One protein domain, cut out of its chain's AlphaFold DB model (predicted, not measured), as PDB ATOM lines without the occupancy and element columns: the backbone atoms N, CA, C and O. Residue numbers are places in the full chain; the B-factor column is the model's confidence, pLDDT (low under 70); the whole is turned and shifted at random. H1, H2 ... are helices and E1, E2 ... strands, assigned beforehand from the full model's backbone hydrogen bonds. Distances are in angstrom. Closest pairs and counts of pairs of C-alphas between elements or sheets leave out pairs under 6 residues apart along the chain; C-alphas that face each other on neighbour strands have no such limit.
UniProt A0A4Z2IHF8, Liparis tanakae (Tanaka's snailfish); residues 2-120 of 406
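This is residues 2 to 120 of the 406 residues of a protein of Liparis tanakae (Tanaka's snailfish) (UniProt A0A4Z2IHF8). The long helix H4 runs through this domain and is crossed by two other helices, H2 and H3, while the short helix H1 only just packs beside H4's later part. A small two-stranded ribbon, E1 with E4, sits by the beginning of H2, and the tip of a separate hairpin, E2 with E3, sticks out with residues 30 to 35. The printed part has 119 residues with four named helices and four named strands, in the order H1 E1 E2 E3 E4 H2 H3 H4; the class is mixed, helices and strands, and each two-stranded sheet is antiparallel. It is compact, with a radius of gyration of the C-alphas of 14.8 A, and spans 46 by 39 by 29 A.

Begin at H1, residues 2 to 8, which only just touches H4, residues 100 to 120, with 3 pairs of C-alphas within 8 A; the closest are those of Leu 8 and Phe 113, 7.8 A apart. H4 touches H1 with residues 112 to 116 alone, and the two helices stand at a shallow tilt of 22 degrees, opposite ways. Next find E1, residues 15 to 18, antiparallel to E4, residues 45 to 48: N 16 and O 47 are within hydrogen-bond range at 2.9 A. Between them in the chain, E2, residues 27 to 30, and E3, residues 35 to 38, form an antiparallel hairpin, with N 28 and O 37 at 2.8 A; E2 and E3 are each apart from H2, residues 49 to 59. H2 touches H4 at a steep tilt of 62 degrees, the same way, closest at the C-alphas of Gly 54 and Ser 114, 4.4 A. The closest C-alphas of E1 and H2, Val 16 and Gln 49, are 5.8 A apart. H3, residues 74 to 92, touches H4 with residues 77 to 85 alone, closest at the C-alphas of Arg 82 and Val 103, 6.0 A; the tilt of 68 degrees is steep, only just short of perpendicular. In H1, H2, H3 and H4 every O i to N i+4 pair is within hydrogen-bond range.

Find C-alpha 2 at (-6.882, -58.514, 87.791), where H1 begins its 9.9 A. E1 measures 8.5 A, E2 9.8 A, E3 10.2 A and E4 9.8 A. Look for H2 from C-alpha 49 at (-22.462, -52.942, 75.540), 16.1 A long, then H3, 26.8 A. H4 runs 30.4 A to C-alpha 120 at (-7.392, -46.604, 82.260).

The farthest C-alphas, Glu 2 and Lys 32, are 47.9 A apart. The printed part has no cut; the link from H2 to H3, residues 60 to 73, is long. The model's pLDDT is under 70 at residues 2 to 9, 43, 62 to 65, 95 to 96 and 116 to 120.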
ATOM      1  N   GLU A   2      -6.049 -57.354  87.405       36.97
ATOM      2  CA  GLU A   2      -6.882 -58.514  87.791       36.97
ATOM      3  C   GLU A   2      -8.083 -58.176  88.687       36.97
ATOM      4  O   GLU A   2      -9.174 -58.679  88.437       36.97
ATOM      5  N   SER A   3      -7.929 -57.275  89.667       48.62
ATOM      6  CA  SER A   3      -9.045 -56.818  90.519       48.62
ATOM      7  C   SER A   3     -10.171 -56.144  89.713       48.62
ATOM      8  O   SER A   3     -11.354 -56.381  89.956       48.62
ATOM      9  N   LEU A   4      -9.801 -55.381  88.677       53.62
ATOM     10  CA  LEU A   4     -10.739 -54.711  87.774       53.62
ATOM     11  C   LEU A   4     -11.445 -55.705  86.846       53.62
ATOM     12  O   LEU A   4     -12.654 -55.621  86.664       53.62
ATOM     13  N   LYS A   5     -10.702 -56.673  86.291       55.97
ATOM     14  CA  LYS A   5     -11.269 -57.741  85.454       55.97
ATOM     15  C   LYS A   5     -12.282 -58.577  86.242       55.97
ATOM     16  O   LYS A   5     -13.348 -58.862  85.716       55.97
ATOM     17  N   ARG A   6     -11.972 -58.892  87.505       63.66
ATOM     18  CA  ARG A   6     -12.843 -59.640  88.425       63.66
ATOM     19  C   ARG A   6     -14.133 -58.888  88.762       63.66
ATOM     20  O   ARG A   6     -15.199 -59.488  88.754       63.66
ATOM     21  N   HIS A   7     -14.042 -57.581  89.015       67.44
ATOM     22  CA  HIS A   7     -15.223 -56.748  89.261       67.44
ATOM     23  C   HIS A   7     -16.089 -56.591  88.012       67.44
ATOM     24  O   HIS A   7     -17.308 -56.640  88.109       67.44
ATOM     25  N   LEU A   8     -15.479 -56.422  86.835       64.88
ATOM     26  CA  LEU A   8     -16.219 -56.259  85.584       64.88
ATOM     27  C   LEU A   8     -16.886 -57.547  85.102       64.88
ATOM     28  O   LEU A   8     -17.982 -57.481  84.554       64.88
ATOM     29  N   SER A   9     -16.278 -58.710  85.348       65.94
ATOM     30  CA  SER A   9     -16.900 -60.001  85.028       65.94
ATOM     31  C   SER A   9     -18.177 -60.283  85.828       65.94
ATOM     32  O   SER A   9     -18.897 -61.200  85.471       65.94
ATOM     33  N   GLN A  10     -18.456 -59.512  86.885       70.00
ATOM     34  CA  GLN A  10     -19.670 -59.621  87.706       70.00
ATOM     35  C   GLN A  10     -20.776 -58.631  87.288       70.00
ATOM     36  O   GLN A  10     -21.796 -58.531  87.961       70.00
ATOM     37  N   VAL A  11     -20.556 -57.814  86.249       72.94
ATOM     38  CA  VAL A  11     -21.489 -56.740  85.850       72.94
ATOM     39  C   VAL A  11     -22.582 -57.236  84.888       72.94
ATOM     40  O   VAL A  11     -23.524 -56.492  84.634       72.94
ATOM     41  N   ASP A  12     -22.497 -58.478  84.394       80.31
ATOM     42  CA  ASP A  12     -23.481 -59.134  83.511       80.31
ATOM     43  C   ASP A  12     -23.970 -58.246  82.352       80.31
ATOM     44  O   ASP A  12     -25.149 -58.212  82.002       80.31
ATOM     45  N   SER A  13     -23.057 -57.470  81.758       86.62
ATOM     46  CA  SER A  13     -23.354 -56.694  80.550       86.62
ATOM     47  C   SER A  13     -23.209 -57.597  79.319       86.62
ATOM     48  O   SER A  13     -22.234 -58.351  79.246       86.62
ATOM     49  N   PRO A  14     -24.133 -57.544  78.345       88.69
ATOM     50  CA  PRO A  14     -24.048 -58.382  77.155       88.69
ATOM     51  C   PRO A  14     -22.850 -57.995  76.282       88.69
ATOM     52  O   PRO A  14     -22.482 -56.821  76.170       88.69
ATOM     53  N   THR A  15     -22.247 -58.996  75.642       87.75
ATOM     54  CA  THR A  15     -21.214 -58.788  74.624       87.75
ATOM     55  C   THR A  15     -21.877 -58.539  73.274       87.75
ATOM     56  O   THR A  15     -22.635 -59.377  72.789       87.75
ATOM     57  N   VAL A  16     -21.593 -57.390  72.668       88.50
ATOM     58  CA  VAL A  16     -22.145 -56.950  71.380       88.50
ATOM     59  C   VAL A  16     -21.027 -56.414  70.493       88.50
ATOM     60  O   VAL A  16     -19.912 -56.192  70.965       88.50
ATOM     61  N   LEU A  17     -21.310 -56.192  69.209       88.88
ATOM     62  CA  LEU A  17     -20.394 -55.440  68.356       88.88
ATOM     63  C   LEU A  17     -20.370 -53.978  68.824       88.88
ATOM     64  O   LEU A  17     -21.381 -53.281  68.736       88.88
ATOM     65  N   CYS A  18     -19.222 -53.535  69.325       87.31
ATOM     66  CA  CYS A  18     -19.008 -52.180  69.817       87.31
ATOM     67  C   CYS A  18     -18.124 -51.394  68.853       87.31
ATOM     68  O   CYS A  18     -17.242 -51.952  68.201       87.31
ATOM     69  N   HIS A  19     -18.315 -50.078  68.809       88.38
ATOM     70  CA  HIS A  19     -17.429 -49.164  68.098       88.38
ATOM     71  C   HIS A  19     -16.103 -48.963  68.850       88.38
ATOM     72  O   HIS A  19     -15.062 -48.751  68.230       88.38
ATOM     73  N   ASN A  20     -16.134 -48.996  70.188       80.06
ATOM     74  CA  ASN A  20     -15.011 -48.816  71.122       80.06
ATOM     75  C   ASN A  20     -14.321 -47.435  71.105       80.06
ATOM     76  O   ASN A  20     -13.493 -47.158  71.976       80.06
ATOM     77  N   ASP A  21     -14.689 -46.543  70.183       82.88
ATOM     78  CA  ASP A  21     -14.152 -45.180  70.071       82.88
ATOM     79  C   ASP A  21     -15.233 -44.174  69.637       82.88
ATOM     80  O   ASP A  21     -15.040 -43.362  68.734       82.88
ATOM     81  N   LEU A  22     -16.408 -44.234  70.276       83.50
ATOM     82  CA  LEU A  22     -17.573 -43.400  69.951       83.50
ATOM     83  C   LEU A  22     -17.464 -41.948  70.473       83.50
ATOM     84  O   LEU A  22     -18.314 -41.447  71.218       83.50
ATOM     85  N   LEU A  23     -16.386 -41.267  70.089       81.69
ATOM     86  CA  LEU A  23     -16.152 -39.849  70.356       81.69
ATOM     87  C   LEU A  23     -16.963 -38.956  69.409       81.69
ATOM     88  O   LEU A  23     -17.311 -39.350  68.300       81.69
ATOM     89  N   THR A  24     -17.241 -37.715  69.817       78.38
ATOM     90  CA  THR A  24     -18.137 -36.800  69.078       78.38
ATOM     91  C   THR A  24     -17.727 -36.545  67.626       78.38
ATOM     92  O   THR A  24     -18.585 -36.284  66.792       78.38
ATOM     93  N   LYS A  25     -16.436 -36.656  67.285       81.94
ATOM     94  CA  LYS A  25     -15.952 -36.498  65.898       81.94
ATOM     95  C   LYS A  25     -16.254 -37.690  64.990       81.94
ATOM     96  O   LYS A  25     -16.200 -37.528  63.776       81.94
ATOM     97  N   ASN A  26     -16.575 -38.840  65.573       87.75
ATOM     98  CA  ASN A  26     -16.926 -40.066  64.862       87.75
ATOM     99  C   ASN A  26     -18.447 -40.170  64.652       87.75
ATOM    100  O   ASN A  26     -18.937 -41.159  64.117       87.75
ATOM    101  N   ILE A  27     -19.200 -39.135  65.047       90.19
ATOM    102  CA  ILE A  27     -20.649 -39.024  64.881       90.19
ATOM    103  C   ILE A  27     -20.933 -37.898  63.887       90.19
ATOM    104  O   ILE A  27     -20.702 -36.722  64.168       90.19
ATOM    105  N   ILE A  28     -21.448 -38.257  62.715       91.25
ATOM    106  CA  ILE A  28     -21.798 -37.316  61.653       91.25
ATOM    107  C   ILE A  28     -23.311 -37.144  61.632       91.25
ATOM    108  O   ILE A  28     -24.045 -38.082  61.330       91.25
ATOM    109  N   TYR A  29     -23.777 -35.933  61.925       91.56
ATOM    110  CA  TYR A  29     -25.181 -35.568  61.786       91.56
ATOM    111  C   TYR A  29     -25.416 -34.857  60.451       91.56
ATOM    112  O   TYR A  29     -24.895 -33.766  60.211       91.56
ATOM    113  N   ASN A  30     -26.211 -35.472  59.578       91.12
ATOM    114  CA  ASN A  30     -26.688 -34.846  58.354       91.12
ATOM    115  C   ASN A  30     -28.000 -34.106  58.635       91.12
ATOM    116  O   ASN A  30     -29.071 -34.709  58.660       91.12
ATOM    117  N   HIS A  31     -27.919 -32.783  58.792       88.56
ATOM    118  CA  HIS A  31     -29.084 -31.953  59.100       88.56
ATOM    119  C   HIS A  31     -30.174 -31.993  58.016       88.56
ATOM    120  O   HIS A  31     -31.352 -31.898  58.341       88.56
ATOM    121  N   LYS A  32     -29.806 -32.176  56.737       89.44
ATOM    122  CA  LYS A  32     -30.773 -32.213  55.625       89.44
ATOM    123  C   LYS A  32     -31.625 -33.480  55.625       89.44
ATOM    124  O   LYS A  32     -32.787 -33.430  55.250       89.44
ATOM    125  N   GLU A  33     -31.031 -34.601  56.018       89.62
ATOM    126  CA  GLU A  33     -31.685 -35.916  56.047       89.62
ATOM    127  C   GLU A  33     -32.217 -36.270  57.443       89.62
ATOM    128  O   GLU A  33     -32.866 -37.296  57.609       89.62
ATOM    129  N   GLY A  34     -31.905 -35.461  58.462       90.31
ATOM    130  CA  GLY A  34     -32.198 -35.784  59.859       90.31
ATOM    131  C   GLY A  34     -31.492 -37.054  60.351       90.31
ATOM    132  O   GLY A  34     -31.931 -37.650  61.329       90.31
ATOM    133  N   MET A  35     -30.412 -37.483  59.685       89.69
ATOM    134  CA  MET A  35     -29.784 -38.790  59.897       89.69
ATOM    135  C   MET A  35     -28.439 -38.665  60.614       89.69
ATOM    136  O   MET A  35     -27.599 -37.838  60.255       89.69
ATOM    137  N   VAL A  36     -28.207 -39.536  61.596       90.56
ATOM    138  CA  VAL A  36     -26.909 -39.702  62.261       90.56
ATOM    139  C   VAL A  36     -26.198 -40.925  61.681       90.56
ATOM    140  O   VAL A  36     -26.803 -41.986  61.537       90.56
ATOM    141  N   LYS A  37     -24.913 -40.788  61.349       91.50
ATOM    142  CA  LYS A  37     -24.042 -41.885  60.909       91.50
ATOM    143  C   LYS A  37     -22.779 -41.925  61.756       91.50
ATOM    144  O   LYS A  37     -22.162 -40.889  62.000       91.50
ATOM    145  N   PHE A  38     -22.378 -43.123  62.154       92.38
ATOM    146  CA  PHE A  38     -21.085 -43.355  62.792       92.38
ATOM    147  C   PHE A  38     -20.027 -43.699  61.741       92.38
ATOM    148  O   PHE A  38     -20.339 -44.337  60.731       92.38
ATOM    149  N   ILE A  39     -18.792 -43.263  61.969       90.19
ATOM    150  CA  ILE A  39     -17.637 -43.475  61.088       90.19
ATOM    151  C   ILE A  39     -16.418 -43.895  61.912       90.19
ATOM    152  O   ILE A  39     -16.407 -43.698  63.116       90.19
ATOM    153  N   ASP A  40     -15.365 -44.368  61.244       84.69
ATOM    154  CA  ASP A  40     -14.076 -44.696  61.877       84.69
ATOM    155  C   ASP A  40     -14.128 -45.918  62.822       84.69
ATOM    156  O   ASP A  40     -13.743 -45.882  63.989       84.69
ATOM    157  N   TYR A  41     -14.593 -47.048  62.279       83.38
ATOM    158  CA  TYR A  41     -14.690 -48.349  62.960       83.38
ATOM    159  C   TYR A  41     -13.330 -49.064  63.118       83.38
ATOM    160  O   TYR A  41     -13.279 -50.290  63.198       83.38
ATOM    161  N   GLU A  42     -12.211 -48.335  63.162       75.75
ATOM    162  CA  GLU A  42     -10.867 -48.933  63.240       75.75
ATOM    163  C   GLU A  42     -10.628 -49.739  64.533       75.75
ATOM    164  O   GLU A  42      -9.766 -50.619  64.571       75.75
ATOM    165  N   TYR A  43     -11.429 -49.480  65.573       69.12
ATOM    166  CA  TYR A  43     -11.408 -50.198  66.852       69.12
ATOM    167  C   TYR A  43     -12.636 -51.084  67.083       69.12
ATOM    168  O   TYR A  43     -12.842 -51.550  68.207       69.12
ATOM    169  N   ALA A  44     -13.472 -51.296  66.067       79.56
ATOM    170  CA  ALA A  44     -14.699 -52.055  66.236       79.56
ATOM    171  C   ALA A  44     -14.408 -53.530  66.537       79.56
ATOM    172  O   ALA A  44     -13.677 -54.188  65.800       79.56
ATOM    173  N   ASP A  45     -14.976 -54.036  67.629       80.94
ATOM    174  CA  ASP A  45     -14.800 -55.421  68.076       80.94
ATOM    175  C   ASP A  45     -15.924 -55.810  69.047       80.94
ATOM    176  O   ASP A  45     -16.654 -54.951  69.555       80.94
ATOM    177  N   TYR A  46     -16.052 -57.103  69.331       82.69
ATOM    178  CA  TYR A  46     -16.958 -57.613  70.349       82.69
ATOM    179  C   TYR A  46     -16.517 -57.159  71.741       82.69
ATOM    180  O   TYR A  46     -15.429 -57.484  72.215       82.69
ATOM    181  N   ASN A  47     -17.383 -56.410  72.416       82.69
ATOM    182  CA  ASN A  47     -17.117 -55.891  73.751       82.69
ATOM    183  C   ASN A  47     -18.424 -55.727  74.541       82.69
ATOM    184  O   ASN A  47     -19.517 -55.977  74.037       82.69
ATOM    185  N   TYR A  48     -18.320 -55.345  75.811       87.94
ATOM    186  CA  TYR A  48     -19.479 -55.083  76.655       87.94
ATOM    187  C   TYR A  48     -20.256 -53.866  76.150       87.94
ATOM    188  O   TYR A  48     -19.703 -52.773  76.040       87.94
ATOM    189  N   GLN A  49     -21.558 -54.025  75.937       92.06
ATOM    190  CA  GLN A  49     -22.462 -52.942  75.540       92.06
ATOM    191  C   GLN A  49     -22.318 -51.708  76.444       92.06
ATOM    192  O   GLN A  49     -22.175 -50.580  75.970       92.06
ATOM    193  N   ALA A  50     -22.285 -51.927  77.760       90.50
ATOM    194  CA  ALA A  50     -22.151 -50.851  78.734       90.50
ATOM    195  C   ALA A  50     -20.800 -50.118  78.651       90.50
ATOM    196  O   ALA A  50     -20.713 -48.952  79.040       90.50
ATOM    197  N   PHE A  51     -19.752 -50.766  78.127       87.81
ATOM    198  CA  PHE A  51     -18.462 -50.120  77.897       87.81
ATOM    199  C   PHE A  51     -18.539 -49.079  76.787       87.81
ATOM    200  O   PHE A  51     -18.037 -47.972  76.972       87.81
ATOM    201  N   ASP A  52     -19.174 -49.404  75.663       90.06
ATOM    202  CA  ASP A  52     -19.235 -48.497  74.514       90.06
ATOM    203  C   ASP A  52     -20.092 -47.261  74.825       90.06
ATOM    204  O   ASP A  52     -19.691 -46.125  74.560       90.06
ATOM    205  N   ILE A  53     -21.213 -47.471  75.523       92.50
ATOM    206  CA  ILE A  53     -22.089 -46.395  75.999       92.50
ATOM    207  C   ILE A  53     -21.378 -45.533  77.053       92.50
ATOM    208  O   ILE A  53     -21.367 -44.304  76.964       92.50
ATOM    209  N   GLY A  54     -20.726 -46.156  78.041       90.19
ATOM    210  CA  GLY A  54     -19.980 -45.420  79.064       90.19
ATOM    211  C   GLY A  54     -18.791 -44.648  78.490       90.19
ATOM    212  O   GLY A  54     -18.457 -43.552  78.949       90.19
ATOM    213  N   ASN A  55     -18.156 -45.180  77.443       85.31
ATOM    214  CA  ASN A  55     -17.131 -44.465  76.695       85.31
ATOM    215  C   ASN A  55     -17.730 -43.240  75.992       85.31
ATOM    216  O   ASN A  55     -17.183 -42.154  76.154       85.31
ATOM    217  N   HIS A  56     -18.876 -43.374  75.321       89.94
ATOM    218  CA  HIS A  56     -19.563 -42.250  74.681       89.94
ATOM    219  C   HIS A  56     -19.879 -41.108  75.665       89.94
ATOM    220  O   HIS A  56     -19.538 -39.955  75.400       89.94
ATOM    221  N   PHE A  57     -20.432 -41.412  76.845       91.44
ATOM    222  CA  PHE A  57     -20.719 -40.392  77.868       91.44
ATOM    223  C   PHE A  57     -19.460 -39.698  78.394       91.44
ATOM    224  O   PHE A  57     -19.455 -38.486  78.599       91.44
ATOM    225  N   ASN A  58     -18.357 -40.433  78.556       86.19
ATOM    226  CA  ASN A  58     -17.082 -39.840  78.963       86.19
ATOM    227  C   ASN A  58     -16.529 -38.832  77.942       86.19
ATOM    228  O   ASN A  58     -15.772 -37.935  78.316       86.19
ATOM    229  N   GLU A  59     -16.891 -38.957  76.666       86.25
ATOM    230  CA  GLU A  59     -16.417 -38.062  75.609       86.25
ATOM    231  C   GLU A  59     -17.124 -36.695  75.614       86.25
ATOM    232  O   GLU A  59     -16.577 -35.735  75.066       86.25
ATOM    233  N   PHE A  60     -18.257 -36.550  76.316       84.06
ATOM    234  CA  PHE A  60     -18.913 -35.250  76.532       84.06
ATOM    235  C   PHE A  60     -18.021 -34.280  77.311       84.06
ATOM    236  O   PHE A  60     -18.010 -33.081  77.037       84.06
ATOM    237  N   ALA A  61     -17.202 -34.801  78.230       84.31
ATOM    238  CA  ALA A  61     -16.231 -34.000  78.966       84.31
ATOM    239  C   ALA A  61     -15.081 -33.479  78.080       84.31
ATOM    240  O   ALA A  61     -14.297 -32.646  78.526       84.31
ATOM    241  N   GLY A  62     -14.964 -33.939  76.830       69.00
ATOM    242  CA  GLY A  62     -13.960 -33.491  75.869       69.00
ATOM    243  C   GLY A  62     -12.594 -34.188  75.985       69.00
ATOM    244  O   GLY A  62     -12.193 -34.713  77.021       69.00
ATOM    245  N   VAL A  63     -11.833 -34.181  74.877       59.50
ATOM    246  CA  VAL A  63     -10.558 -34.933  74.726       59.50
ATOM    247  C   VAL A  63      -9.303 -34.074  74.947       59.50
ATOM    248  O   VAL A  63      -8.225 -34.577  75.299       59.50
ATOM    249  N   ASN A  64      -9.390 -32.776  74.649       52.78
ATOM    250  CA  ASN A  64      -8.262 -31.840  74.726       52.78
ATOM    251  C   ASN A  64      -8.259 -31.065  76.040       52.78
ATOM    252  O   ASN A  64      -7.245 -31.108  76.738       52.78
ATOM    253  N   ASP A  65      -9.398 -30.464  76.370       67.88
ATOM    254  CA  ASP A  65      -9.633 -29.661  77.564       67.88
ATOM    255  C   ASP A  65     -10.778 -30.328  78.325       67.88
ATOM    256  O   ASP A  65     -11.945 -30.150  77.989       67.88
ATOM    257  N   VAL A  66     -10.419 -31.215  79.258       73.69
ATOM    258  CA  VAL A  66     -11.396 -32.048  79.969       73.69
ATOM    259  C   VAL A  66     -12.196 -31.166  80.922       73.69
ATOM    260  O   VAL A  66     -11.635 -30.660  81.893       73.69
ATOM    261  N   ASN A  67     -13.490 -31.022  80.663       77.50
ATOM    262  CA  ASN A  67     -14.441 -30.327  81.515       77.50
ATOM    263  C   ASN A  67     -15.524 -31.308  81.982       77.50
ATOM    264  O   ASN A  67     -16.475 -31.593  81.259       77.50
ATOM    265  N   TYR A  68     -15.385 -31.821  83.206       82.44
ATOM    266  CA  TYR A  68     -16.345 -32.776  83.767       82.44
ATOM    267  C   TYR A  68     -17.729 -32.173  84.022       82.44
ATOM    268  O   TYR A  68     -18.688 -32.931  84.107       82.44
ATOM    269  N   SER A  69     -17.867 -30.843  84.055       85.00
ATOM    270  CA  SER A  69     -19.178 -30.186  84.121       85.00
ATOM    271  C   SER A  69     -20.025 -30.419  82.864       85.00
ATOM    272  O   SER A  69     -21.217 -30.140  82.885       85.00
ATOM    273  N   LEU A  70     -19.427 -30.916  81.772       85.88
ATOM    274  CA  LEU A  70     -20.136 -31.303  80.548       85.88
ATOM    275  C   LEU A  70     -20.572 -32.774  80.540       85.88
ATOM    276  O   LEU A  70     -21.265 -33.183  79.611       85.88
ATOM    277  N   TYR A  71     -20.161 -33.585  81.523       89.19
ATOM    278  CA  TYR A  71     -20.610 -34.975  81.617       89.19
ATOM    279  C   TYR A  71     -22.146 -35.011  81.736       89.19
ATOM    280  O   TYR A  71     -22.703 -34.209  82.492       89.19
ATOM    281  N   PRO A  72     -22.849 -35.888  80.993       91.00
ATOM    282  CA  PRO A  72     -24.304 -35.844  80.913       91.00
ATOM    283  C   PRO A  72     -24.941 -36.024  82.294       91.00
ATOM    284  O   PRO A  72     -24.508 -36.868  83.086       91.00
ATOM    285  N   SER A  73     -25.990 -35.248  82.581       91.31
ATOM    286  CA  SER A  73     -26.763 -35.390  83.817       91.31
ATOM    287  C   SER A  73     -27.380 -36.788  83.911       91.31
ATOM    288  O   SER A  73     -27.512 -37.499  82.913       91.31
ATOM    289  N   GLN A  74     -27.764 -37.204  85.118       92.00
ATOM    290  CA  GLN A  74     -28.431 -38.493  85.311       92.00
ATOM    291  C   GLN A  74     -29.715 -38.601  84.476       92.00
ATOM    292  O   GLN A  74     -29.980 -39.662  83.921       92.00
ATOM    293  N   GLU A  75     -30.473 -37.511  84.352       93.19
ATOM    294  CA  GLU A  75     -31.676 -37.433  83.514       93.19
ATOM    295  C   GLU A  75     -31.340 -37.698  82.042       93.19
ATOM    296  O   GLU A  75     -31.859 -38.649  81.462       93.19
ATOM    297  N   LEU A  76     -30.367 -36.967  81.482       93.19
ATOM    298  CA  LEU A  76     -29.947 -37.141  80.090       93.19
ATOM    299  C   LEU A  76     -29.408 -38.551  79.815       93.19
ATOM    300  O   LEU A  76     -29.680 -39.124  78.764       93.19
ATOM    301  N   GLN A  77     -28.656 -39.129  80.758       95.19
ATOM    302  CA  GLN A  77     -28.188 -40.509  80.639       95.19
ATOM    303  C   GLN A  77     -29.369 -41.481  80.575       95.19
ATOM    304  O   GLN A  77     -29.395 -42.337  79.699       95.19
ATOM    305  N   ARG A  78     -30.358 -41.357  81.469       94.62
ATOM    306  CA  ARG A  78     -31.521 -42.259  81.494       94.62
ATOM    307  C   ARG A  78     -32.375 -42.124  80.238       94.62
ATOM    308  O   ARG A  78     -32.770 -43.147  79.687       94.62
ATOM    309  N   ASP A  79     -32.588 -40.906  79.750       95.44
ATOM    310  CA  ASP A  79     -33.340 -40.668  78.515       95.44
ATOM    311  C   ASP A  79     -32.625 -41.253  77.294       95.44
ATOM    312  O   ASP A  79     -33.247 -41.927  76.471       95.44
ATOM    313  N   TRP A  80     -31.300 -41.093  77.213       95.00
ATOM    314  CA  TRP A  80     -30.493 -41.705  76.156       95.00
ATOM    315  C   TRP A  80     -30.559 -43.238  76.203       95.00
ATOM    316  O   TRP A  80     -30.745 -43.888  75.175       95.00
ATOM    317  N   LEU A  81     -30.442 -43.827  77.398       96.12
ATOM    318  CA  LEU A  81     -30.511 -45.278  77.592       96.12
ATOM    319  C   LEU A  81     -31.891 -45.839  77.242       96.12
ATOM    320  O   LEU A  81     -31.971 -46.921  76.662       96.12
ATOM    321  N   ARG A  82     -32.965 -45.103  77.550       95.06
ATOM    322  CA  ARG A  82     -34.328 -45.474  77.158       95.06
ATOM    323  C   ARG A  82     -34.465 -45.497  75.636       95.06
ATOM    324  O   ARG A  82     -34.823 -46.539  75.094       95.06
ATOM    325  N   ALA A  83     -34.061 -44.425  74.951       93.56
ATOM    326  CA  ALA A  83     -34.096 -44.352  73.487       93.56
ATOM    327  C   ALA A  83     -33.255 -45.460  72.821       93.56
ATOM    328  O   ALA A  83     -33.648 -46.030  71.799       93.56
ATOM    329  N   TYR A  84     -32.109 -45.800  73.415       93.75
ATOM    330  CA  TYR A  84     -31.267 -46.906  72.967       93.75
ATOM    331  C   TYR A  84     -31.978 -48.264  73.095       93.75
ATOM    332  O   TYR A  84     -32.006 -49.032  72.131       93.75
ATOM    333  N   LEU A  85     -32.579 -48.559  74.254       92.44
ATOM    334  CA  LEU A  85     -33.299 -49.813  74.496       92.44
ATOM    335  C   LEU A  85     -34.542 -49.940  73.609       92.44
ATOM    336  O   LEU A  85     -34.768 -51.007  73.043       92.44
ATOM    337  N   GLU A  86     -35.307 -48.862  73.435       91.94
ATOM    338  CA  GLU A  86     -36.466 -48.822  72.533       91.94
ATOM    339  C   GLU A  86     -36.043 -49.146  71.096       91.94
ATOM    340  O   GLU A  86     -36.601 -50.041  70.460       91.94
ATOM    341  N   SER A  87     -34.986 -48.489  70.608       89.88
ATOM    342  CA  SER A  87     -34.433 -48.739  69.273       89.88
ATOM    343  C   SER A  87     -33.944 -50.184  69.118       89.88
ATOM    344  O   SER A  87     -34.190 -50.823  68.091       89.88
ATOM    345  N   TYR A  88     -33.293 -50.731  70.148       88.69
ATOM    346  CA  TYR A  88     -32.813 -52.110  70.159       88.69
ATOM    347  C   TYR A  88     -33.966 -53.122  70.097       88.69
ATOM    348  O   TYR A  88     -33.944 -54.021  69.249       88.69
ATOM    349  N   LYS A  89     -35.008 -52.958  70.923       88.50
ATOM    350  CA  LYS A  89     -36.180 -53.852  70.929       88.50
ATOM    351  C   LYS A  89     -36.948 -53.794  69.605       88.50
ATOM    352  O   LYS A  89     -37.270 -54.844  69.051       88.50
ATOM    353  N   CYS A  90     -37.127 -52.597  69.040       86.31
ATOM    354  CA  CYS A  90     -37.711 -52.415  67.707       86.31
ATOM    355  C   CYS A  90     -36.911 -53.144  66.616       86.31
ATOM    356  O   CYS A  90     -37.497 -53.786  65.748       86.31
ATOM    357  N   SER A  91     -35.576 -53.088  66.666       83.06
ATOM    358  CA  SER A  91     -34.716 -53.744  65.667       83.06
ATOM    359  C   SER A  91     -34.663 -55.272  65.785       83.06
ATOM    360  O   SER A  91     -34.396 -55.955  64.799       83.06
ATOM    361  N   THR A  92     -34.923 -55.814  66.977       82.31
ATOM    362  CA  THR A  92     -34.846 -57.256  67.273       82.31
ATOM    363  C   THR A  92     -36.207 -57.956  67.236       82.31
ATOM    364  O   THR A  92     -36.269 -59.166  67.435       82.31
ATOM    365  N   GLY A  93     -37.295 -57.222  66.967       76.25
ATOM    366  CA  GLY A  93     -38.657 -57.767  66.924       76.25
ATOM    367  C   GLY A  93     -39.219 -58.162  68.295       76.25
ATOM    368  O   GLY A  93     -40.131 -58.981  68.363       76.25
ATOM    369  N   SER A  94     -38.663 -57.612  69.380       74.44
ATOM    370  CA  SER A  94     -39.113 -57.863  70.757       74.44
ATOM    371  C   SER A  94     -40.228 -56.897  71.180       74.44
ATOM    372  O   SER A  94     -40.441 -55.862  70.549       74.44
ATOM    373  N   GLU A  95     -40.937 -57.218  72.268       67.06
ATOM    374  CA  GLU A  95     -41.997 -56.375  72.838       67.06
ATOM    375  C   GLU A  95     -41.475 -54.958  73.159       67.06
ATOM    376  O   GLU A  95     -40.461 -54.797  73.832       67.06
ATOM    377  N   VAL A  96     -42.143 -53.919  72.644       67.44
ATOM    378  CA  VAL A  96     -41.620 -52.533  72.561       67.44
ATOM    379  C   VAL A  96     -41.573 -51.813  73.920       67.44
ATOM    380  O   VAL A  96     -40.948 -50.762  74.052       67.44
ATOM    381  N   THR A  97     -42.198 -52.360  74.960       80.81
ATOM    382  CA  THR A  97     -42.257 -51.720  76.277       80.81
ATOM    383  C   THR A  97     -40.905 -51.818  76.992       80.81
ATOM    384  O   THR A  97     -40.453 -52.884  77.410       80.81
ATOM    385  N   VAL A  98     -40.216 -50.683  77.125       87.88
ATOM    386  CA  VAL A  98     -39.016 -50.555  77.963       87.88
ATOM    387  C   VAL A  98     -39.443 -50.200  79.382       87.88
ATOM    388  O   VAL A  98     -40.148 -49.219  79.607       87.88
ATOM    389  N   THR A  99     -39.023 -51.007  80.348       91.69
ATOM    390  CA  THR A  99     -39.340 -50.805  81.765       91.69
ATOM    391  C   THR A  99     -38.277 -49.950  82.458       91.69
ATOM    392  O   THR A  99     -37.095 -49.977  82.110       91.69
ATOM    393  N   GLU A 100     -38.662 -49.234  83.518       91.12
ATOM    394  CA  GLU A 100     -37.706 -48.468  84.336       91.12
ATOM    395  C   GLU A 100     -36.639 -49.350  85.006       91.12
ATOM    396  O   GLU A 100     -35.528 -48.887  85.284       91.12
ATOM    397  N   ALA A 101     -36.949 -50.628  85.245       90.50
ATOM    398  CA  ALA A 101     -35.997 -51.596  85.777       90.50
ATOM    399  C   ALA A 101     -34.858 -51.870  84.780       90.50
ATOM    400  O   ALA A 101     -33.692 -51.828  85.172       90.50
ATOM    401  N   GLU A 102     -35.176 -52.059  83.494       91.12
ATOM    402  CA  GLU A 102     -34.181 -52.272  82.431       91.12
ATOM    403  C   GLU A 102     -33.273 -51.049  82.255       91.12
ATOM    404  O   GLU A 102     -32.048 -51.180  82.210       91.12
ATOM    405  N   VAL A 103     -33.858 -49.844  82.235       93.19
ATOM    406  CA  VAL A 103     -33.095 -48.587  82.155       93.19
ATOM    407  C   VAL A 103     -32.173 -48.443  83.366       93.19
ATOM    408  O   VAL A 103     -31.002 -48.091  83.217       93.19
ATOM    409  N   THR A 104     -32.666 -48.748  84.569       92.31
ATOM    410  CA  THR A 104     -31.872 -48.670  85.805       92.31
ATOM    411  C   THR A 104     -30.730 -49.683  85.810       92.31
ATOM    412  O   THR A 104     -29.610 -49.341  86.194       92.31
ATOM    413  N   GLN A 105     -30.976 -50.911  85.355       91.50
ATOM    414  CA  GLN A 105     -29.950 -51.944  85.263       91.50
ATOM    415  C   GLN A 105     -28.837 -51.530  84.297       91.50
ATOM    416  O   GLN A 105     -27.666 -51.520  84.685       91.50
ATOM    417  N   LEU A 106     -29.191 -51.120  83.075       92.88
ATOM    418  CA  LEU A 106     -28.212 -50.673  82.087       92.88
ATOM    419  C   LEU A 106     -27.458 -49.427  82.572       92.88
ATOM    420  O   LEU A 106     -26.242 -49.349  82.416       92.88
ATOM    421  N   TYR A 107     -28.142 -48.496  83.240       92.44
ATOM    422  CA  TYR A 107     -27.517 -47.323  83.853       92.44
ATOM    423  C   TYR A 107     -26.422 -47.712  84.855       92.44
ATOM    424  O   TYR A 107     -25.296 -47.226  84.751       92.44
ATOM    425  N   VAL A 108     -26.697 -48.643  85.776       89.25
ATOM    426  CA  VAL A 108     -25.696 -49.119  86.749       89.25
ATOM    427  C   VAL A 108     -24.501 -49.767  86.050       89.25
ATOM    428  O   VAL A 108     -23.354 -49.525  86.439       89.25
ATOM    429  N   GLN A 109     -24.740 -50.573  85.012       89.69
ATOM    430  CA  GLN A 109     -23.666 -51.180  84.226       89.69
ATOM    431  C   GLN A 109     -22.805 -50.102  83.556       89.69
ATOM    432  O   GLN A 109     -21.582 -50.099  83.712       89.69
ATOM    433  N   VAL A 110     -23.437 -49.145  82.874       90.31
ATOM    434  CA  VAL A 110     -22.767 -48.035  82.188       90.31
ATOM    435  C   VAL A 110     -21.941 -47.207  83.164       90.31
ATOM    436  O   VAL A 110     -20.765 -46.976  82.900       90.31
ATOM    437  N   CYS A 111     -22.475 -46.846  84.334       86.31
ATOM    438  CA  CYS A 111     -21.717 -46.125  85.359       86.31
ATOM    439  C   CYS A 111     -20.447 -46.877  85.787       86.31
ATOM    440  O   CYS A 111     -19.372 -46.277  85.878       86.31
ATOM    441  N   LYS A 112     -20.535 -48.197  86.002       83.06
ATOM    442  CA  LYS A 112     -19.373 -49.024  86.367       83.06
ATOM    443  C   LYS A 112     -18.307 -49.020  85.267       83.06
ATOM    444  O   LYS A 112     -17.122 -48.846  85.561       83.06
ATOM    445  N   PHE A 113     -18.700 -49.162  84.003       81.56
ATOM    446  CA  PHE A 113     -17.757 -49.142  82.882       81.56
ATOM    447  C   PHE A 113     -17.213 -47.737  82.562       81.56
ATOM    448  O   PHE A 113     -16.040 -47.612  82.189       81.56
ATOM    449  N   SER A 114     -17.989 -46.673  82.792       81.94
ATOM    450  CA  SER A 114     -17.523 -45.285  82.675       81.94
ATOM    451  C   SER A 114     -16.339 -45.009  83.605       81.94
ATOM    452  O   SER A 114     -15.351 -44.405  83.180       81.94
ATOM    453  N   LEU A 115     -16.382 -45.520  84.841       73.38
ATOM    454  CA  LEU A 115     -15.285 -45.397  85.809       73.38
ATOM    455  C   LEU A 115     -14.015 -46.126  85.347       73.38
ATOM    456  O   LEU A 115     -12.908 -45.594  85.452       73.38
ATOM    457  N   VAL A 116     -14.160 -47.320  84.768       67.25
ATOM    458  CA  VAL A 116     -13.030 -48.102  84.236       67.25
ATOM    459  C   VAL A 116     -12.271 -47.338  83.158       67.25
ATOM    460  O   VAL A 116     -11.036 -47.340  83.139       67.25
ATOM    461  N   ARG A 117     -12.988 -46.650  82.269       64.25
ATOM    462  CA  ARG A 117     -12.379 -45.849  81.205       64.25
ATOM    463  C   ARG A 117     -11.540 -44.695  81.762       64.25
ATOM    464  O   ARG A 117     -10.421 -44.473  81.285       64.25
ATOM    465  N   VAL A 118     -12.046 -43.998  82.780       60.44
ATOM    466  CA  VAL A 118     -11.332 -42.907  83.465       60.44
ATOM    467  C   VAL A 118     -10.062 -43.432  84.144       60.44
ATOM    468  O   VAL A 118      -8.981 -42.870  83.936       60.44
ATOM    469  N   LEU A 119     -10.158 -44.561  84.856       57.00
ATOM    470  CA  LEU A 119      -9.020 -45.220  85.507       57.00
ATOM    471  C   LEU A 119      -7.965 -45.721  84.500       57.00
ATOM    472  O   LEU A 119      -6.768 -45.608  84.750       57.00
ATOM    473  N   ARG A 120      -8.357 -46.208  83.312       55.84
ATOM    474  CA  ARG A 120      -7.392 -46.604  82.260       55.84
ATOM    475  C   ARG A 120      -6.660 -45.410  81.629       55.84
ATOM    476  O   ARG A 120      -5.509 -45.551  81.218       55.84
TER     477      ARG A 120